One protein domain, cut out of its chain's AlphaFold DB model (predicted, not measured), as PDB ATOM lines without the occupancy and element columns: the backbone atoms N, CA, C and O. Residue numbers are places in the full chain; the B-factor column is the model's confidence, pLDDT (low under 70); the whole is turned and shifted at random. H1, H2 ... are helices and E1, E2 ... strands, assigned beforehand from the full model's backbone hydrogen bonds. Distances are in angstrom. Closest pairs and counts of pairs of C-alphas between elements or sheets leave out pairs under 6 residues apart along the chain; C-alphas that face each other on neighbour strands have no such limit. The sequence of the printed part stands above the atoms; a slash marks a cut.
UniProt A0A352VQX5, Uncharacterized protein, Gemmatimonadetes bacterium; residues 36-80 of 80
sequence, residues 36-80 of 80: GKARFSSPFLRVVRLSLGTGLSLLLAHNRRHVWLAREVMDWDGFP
ATOM      1  N   GLY A  36      79.572  50.426  80.385       95.31
ATOM      2  CA  GLY A  36      79.182  49.668  81.578       95.31
ATOM      3  C   GLY A  36      80.128  49.888  82.763       95.31
ATOM      4  O   GLY A  36      79.733  49.751  83.933       95.31
ATOM      5  N   LYS A  37      81.378  50.267  82.477       95.50
ATOM      6  CA  LYS A  37      82.405  50.555  83.482       95.50
ATOM      7  C   LYS A  37      82.423  52.023  83.903       95.50
ATOM      8  O   LYS A  37      82.505  52.290  85.105       95.50
ATOM      9  N   ALA A  38      82.316  52.954  82.953       95.06
ATOM     10  CA  ALA A  38      82.243  54.387  83.232       95.06
ATOM     11  C   ALA A  38      81.004  54.710  84.085       95.06
ATOM     12  O   ALA A  38      79.895  54.293  83.754       95.06
ATOM     13  N   ARG A  39      81.183  55.426  85.205       95.31
ATOM     14  CA  ARG A  39      80.110  55.706  86.175       95.31
ATOM     15  C   ARG A  39      80.066  57.167  86.594       95.31
ATOM     16  O   ARG A  39      81.099  57.756  86.901       95.31
ATOM     17  N   PHE A  40      78.856  57.697  86.732       92.19
ATOM     18  CA  PHE A  40      78.591  59.046  87.234       92.19
ATOM     19  C   PHE A  40      77.566  59.011  88.380       92.19
ATOM     20  O   PHE A  40      76.845  58.027  88.559       92.19
ATOM     21  N   SER A  41      77.550  60.053  89.213       95.00
ATOM     22  CA  SER A  41      76.555  60.203  90.285       95.00
ATOM     23  C   SER A  41      75.243  60.716  89.692       95.00
ATOM     24  O   SER A  41      75.261  61.631  88.871       95.00
ATOM     25  N   SER A  42      74.114  60.126  90.086       88.06
ATOM     26  CA  SER A  42      72.805  60.553  89.599       88.06
ATOM     27  C   SER A  42      72.519  62.000  90.023       88.06
ATOM     28  O   SER A  42      72.651  62.326  91.208       88.06
ATOM     29  N   PRO A  43      72.066  62.863  89.093       82.56
ATOM     30  CA  PRO A  43      71.729  64.250  89.407       82.56
ATOM     31  C   PRO A  43      70.499  64.365  90.320       82.56
ATOM     32  O   PRO A  43      70.351  65.363  91.018       82.56
ATOM     33  N   PHE A  44      69.645  63.336  90.363       83.56
ATOM     34  CA  PHE A  44      68.437  63.312  91.194       83.56
ATOM     35  C   PHE A  44      68.670  62.680  92.569       83.56
ATOM     36  O   PHE A  44      68.036  63.067  93.545       83.56
ATOM     37  N   LEU A  45      69.579  61.704  92.656       86.12
ATOM     38  CA  LEU A  45      69.886  60.972  93.884       86.12
ATOM     39  C   LEU A  45      71.395  60.746  93.973       86.12
ATOM     40  O   LEU A  45      71.906  59.749  93.471       86.12
ATOM     41  N   ARG A  46      72.113  61.641  94.662       83.56
ATOM     42  CA  ARG A  46      73.591  61.641  94.715       83.56
ATOM     43  C   ARG A  46      74.220  60.317  95.187       83.56
ATOM     44  O   ARG A  46      75.361  60.023  94.834       83.56
ATOM     45  N   VAL A  47      73.483  59.519  95.963       89.19
ATOM     46  CA  VAL A  47      73.921  58.208  96.486       89.19
ATOM     47  C   VAL A  47      73.911  57.123  95.401       89.19
ATOM     48  O   VAL A  47      74.664  56.154  95.478       89.19
ATOM     49  N   VAL A  48      73.096  57.287  94.359       90.44
ATOM     50  CA  VAL A  48      72.987  56.330  93.257       90.44
ATOM     51  C   VAL A  48      74.044  56.654  92.208       90.44
ATOM     52  O   VAL A  48      74.076  57.757  91.662       90.44
ATOM     53  N   ARG A  49      74.902  55.678  91.891       94.38
ATOM     54  CA  ARG A  49      75.813  55.757  90.742       94.38
ATOM     55  C   ARG A  49      75.240  54.970  89.576       94.38
ATOM     56  O   ARG A  49      74.884  53.805  89.734       94.38
ATOM     57  N   LEU A  50      75.202  55.596  88.411       94.00
ATOM     58  CA  LEU A  50      74.738  54.980  87.174       94.00
ATOM     59  C   LEU A  50      75.934  54.707  86.272       94.00
ATOM     60  O   LEU A  50      76.905  55.466  86.278       94.00
ATOM     61  N   SER A  51      75.865  53.617  85.505       96.06
ATOM     62  CA  SER A  51      76.772  53.460  84.367       96.06
ATOM     63  C   SER A  51      76.426  54.501  83.299       96.06
ATOM     64  O   SER A  51      75.262  54.908  83.196       96.06
ATOM     65  N   LEU A  52      77.409  54.929  82.509       94.38
ATOM     66  CA  LEU A  52      77.177  55.863  81.407       94.38
ATOM     67  C   LEU A  52      76.133  55.298  80.430       94.38
ATOM     68  O   LEU A  52      75.201  56.006  80.057       94.38
ATOM     69  N   GLY A  53      76.205  53.999  80.125       94.88
ATOM     70  CA  GLY A  53      75.231  53.323  79.263       94.88
ATOM     71  C   GLY A  53      73.808  53.338  79.829       94.88
ATOM     72  O   GLY A  53      72.850  53.586  79.095       94.88
ATOM     73  N   THR A  54      73.652  53.148  81.145       95.06
ATOM     74  CA  THR A  54      72.347  53.284  81.815       95.06
ATOM     75  C   THR A  54      71.818  54.711  81.699       95.06
ATOM     76  O   THR A  54      70.646  54.896  81.389       95.06
ATOM     77  N   GLY A  55      72.673  55.715  81.919       93.25
ATOM     78  CA  GLY A  55      72.304  57.126  81.788       93.25
ATOM     79  C   GLY A  55      71.803  57.475  80.387       93.25
ATOM     80  O   GLY A  55      70.701  58.000  80.251       93.25
ATOM     81  N   LEU A  56      72.565  57.110  79.353       92.81
ATOM     82  CA  LEU A  56      72.193  57.338  77.951       92.81
ATOM     83  C   LEU A  56      70.887  56.618  77.580       92.81
ATOM     84  O   LEU A  56      70.002  57.215  76.969       92.81
ATOM     85  N   SER A  57      70.720  55.365  78.012       93.69
ATOM     86  CA  SER A  57      69.495  54.593  77.752       93.69
ATOM     87  C   SER A  57      68.262  55.232  78.394       93.69
ATOM     88  O   SER A  57      67.199  55.299  77.775       93.69
ATOM     89  N   LEU A  58      68.400  55.726  79.631       92.88
ATOM     90  CA  LEU A  58      67.330  56.438  80.328       92.88
ATOM     91  C   LEU A  58      66.959  57.736  79.607       92.88
ATOM     92  O   LEU A  58      65.771  57.989  79.424       92.88
ATOM     93  N   LEU A  59      67.945  58.527  79.171       92.00
ATOM     94  CA  LEU A  59      67.706  59.768  78.426       92.00
ATOM     95  C   LEU A  59      66.987  59.508  77.098       92.00
ATOM     96  O   LEU A  59      65.998  60.172  76.799       92.00
ATOM     97  N   LEU A  60      67.408  58.495  76.336       92.69
ATOM     98  CA  LEU A  60      66.760  58.151  75.069       92.69
ATOM     99  C   LEU A  60      65.303  57.704  75.271       92.69
ATOM    100  O   LEU A  60      64.397  58.162  74.569       92.69
ATOM    101  N   ALA A  61      65.059  56.832  76.255       95.25
ATOM    102  CA  ALA A  61      63.709  56.387  76.594       95.25
ATOM    103  C   ALA A  61      62.827  57.553  77.071       95.25
ATOM    104  O   ALA A  61      61.652  57.638  76.702       95.25
ATOM    105  N   HIS A  62      63.401  58.466  77.856       93.44
ATOM    106  CA  HIS A  62      62.738  59.674  78.331       93.44
ATOM    107  C   HIS A  62      62.329  60.591  77.172       93.44
ATOM    108  O   HIS A  62      61.154  60.943  77.071       93.44
ATOM    109  N   ASN A  63      63.247  60.900  76.251       92.31
ATOM    110  CA  ASN A  63      62.957  61.753  75.095       92.31
ATOM    111  C   ASN A  63      61.860  61.142  74.220       92.31
ATOM    112  O   ASN A  63      60.888  61.819  73.886       92.31
ATOM    113  N   ARG A  64      61.945  59.837  73.927       94.56
ATOM    114  CA  ARG A  64      60.907  59.130  73.161       94.56
ATOM    115  C   ARG A  64      59.537  59.226  73.829       94.56
ATOM    116  O   ARG A  64      58.545  59.467  73.144       94.56
ATOM    117  N   ARG A  65      59.470  59.043  75.154       95.25
ATOM    118  CA  ARG A  65      58.217  59.168  75.912       95.25
ATOM    119  C   ARG A  65      57.640  60.579  75.805       95.25
ATOM    120  O   ARG A  65      56.436  60.704  75.628       95.25
ATOM    121  N   HIS A  66      58.466  61.618  75.909       91.81
ATOM    122  CA  HIS A  66      57.993  63.000  75.833       91.81
ATOM    123  C   HIS A  66      57.523  63.398  74.435       91.81
ATOM    124  O   HIS A  66      56.477  64.026  74.324       91.81
ATOM    125  N   VAL A  67      58.224  62.972  73.380       91.94
ATOM    126  CA  VAL A  67      57.768  63.176  71.994       91.94
ATOM    127  C   VAL A  67      56.430  62.474  71.755       91.94
ATOM    128  O   VAL A  67      55.532  63.051  71.150       91.94
ATOM    129  N   TRP A  68      56.271  61.251  72.270       95.69
ATOM    130  CA  TRP A  68      54.992  60.547  72.206       95.69
ATOM    131  C   TRP A  68      53.884  61.295  72.961       95.69
ATOM    132  O   TRP A  68      52.840  61.549  72.377       95.69
ATOM    133  N   LEU A  69      54.117  61.721  74.208       92.62
ATOM    134  CA  LEU A  69      53.128  62.484  74.980       92.62
ATOM    135  C   LEU A  69      52.735  63.802  74.301       92.62
ATOM    136  O   LEU A  69      51.561  64.150  74.303       92.62
ATOM    137  N   ALA A  70      53.698  64.523  73.717       90.69
ATOM    138  CA  ALA A  70      53.416  65.742  72.965       90.69
ATOM    139  C   ALA A  70      52.493  65.452  71.776       90.69
ATOM    140  O   ALA A  70      51.542  66.190  71.547       90.69
ATOM    141  N   ARG A  71      52.731  64.342  71.066       94.06
ATOM    142  CA  ARG A  71      51.853  63.895  69.986       94.06
ATOM    143  C   ARG A  71      50.444  63.570  70.471       94.06
ATOM    144  O   ARG A  71      49.500  64.068  69.883       94.06
ATOM    145  N   GLU A  72      50.313  62.800  71.548       95.81
ATOM    146  CA  GLU A  72      48.992  62.473  72.102       95.81
ATOM    147  C   GLU A  72      48.206  63.736  72.465       95.81
ATOM    148  O   GLU A  72      47.017  63.803  72.190       95.81
ATOM    149  N   VAL A  73      48.866  64.747  73.040       92.62
ATOM    150  CA  VAL A  73      48.228  66.029  73.378       92.62
ATOM    151  C   VAL A  73      47.808  66.806  72.127       92.62
ATOM    152  O   VAL A  73      46.729  67.388  72.127       92.62
ATOM    153  N   MET A  74      48.618  66.795  71.064       92.19
ATOM    154  CA  MET A  74      48.252  67.415  69.782       92.19
ATOM    155  C   MET A  74      47.050  66.734  69.112       92.19
ATOM    156  O   MET A  74      46.338  67.377  68.348       92.19
ATOM    157  N   ASP A  75      46.816  65.455  69.407       95.56
ATOM    158  CA  ASP A  75      45.692  64.683  68.877       95.56
ATOM    159  C   ASP A  75      44.396  64.860  69.715       95.56
ATOM    160  O   ASP A  75      43.372  64.252  69.397       95.56
ATOM    161  N   TRP A  76      44.400  65.657  70.795       95.94
ATOM    162  CA  TRP A  76      43.211  65.892  71.629       95.94
ATOM    163  C   TRP A  76      42.215  66.869  70.990       95.94
ATOM    164  O   TRP A  76      42.593  67.913  70.456       95.94
ATOM    165  N   ASP A  77      40.918  66.580  71.141       93.19
ATOM    166  CA  ASP A  77      39.843  67.484  70.721       93.19
ATOM    167  C   ASP A  77      39.972  68.848  71.418       93.19
ATOM    168  O   ASP A  77      39.920  68.952  72.647       93.19
ATOM    169  N   GLY A  78      40.110  69.910  70.620       87.62
ATOM    170  CA  GLY A  78      40.256  71.279  71.117       87.62
ATOM    171  C   GLY A  78      41.692  71.705  71.436       87.62
ATOM    172  O   GLY A  78      41.872  72.797  71.977       87.62
ATOM    173  N   PHE A  79      42.702  70.894  71.099       85.44
ATOM    174  CA  PHE A  79      44.076  71.389  71.003       85.44
ATOM    175  C   PHE A  79      44.163  72.431  69.863       85.44
ATOM    176  O   PHE A  79      43.607  72.173  68.790       85.44
ATOM    177  N   PRO A  80      44.750  73.623  70.105       78.12
ATOM    178  CA  PRO A  80      44.755  74.735  69.150       78.12
ATOM    179  C   PRO A  80      45.526  74.451  67.855       78.12
ATOM    180  O   PRO A  80      46.472  73.630  67.878       78.12
TER     181      PRO A  80
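AT A GLANCE: This is residues 36 to 80 of the 80 residues of an uncharacterized protein of Gemmatimonadetes bacterium (UniProt A0A352VQX5). A small strand hairpin, E1 and E2, forms a head at one end of one long helix, H1, which sticks out from it as an arm with residues 56 to 80 standing free. The printed part has 45 residues, with E1, E2 and H1 in this order, and the two strands are antiparallel. The class is mixed, and the whole is extended, a rod of 47 by 18 by 10 A with a radius of gyration of the C-alphas of 15.7 A.

IN THESE COORDINATES: E1, residues 39 to 41, begins at C-alpha 39 (80.110, 55.706, 86.175). E2 is residues 49 to 51. H1, residues 52 to 74, measures 33.2 A and ends at C-alpha 74 (48.252, 67.415, 69.782).

HOW THE PARTS SIT: The hairpin E1 and E2 has an angle of 146 degrees between its directions. N 40 and O 50, 3.0 A, and N 50 and O 40, 2.9 A, are within hydrogen-bond range. The closest C-alphas of E1 and H1 are those of Arg 39 and Leu 52, 5.6 A apart. In H1 every O i to N i+4 pair is within hydrogen-bond range.

THE WHOLE: The C-alphas of Lys 37 and Gly 78, the two farthest apart, are 48.6 A apart. The printed part has no cut. The link from E1 to E2 is short, and that from E2 to H1 is tight. Mean pLDDT of the printed part is 92.0, and no printed residue is under 70.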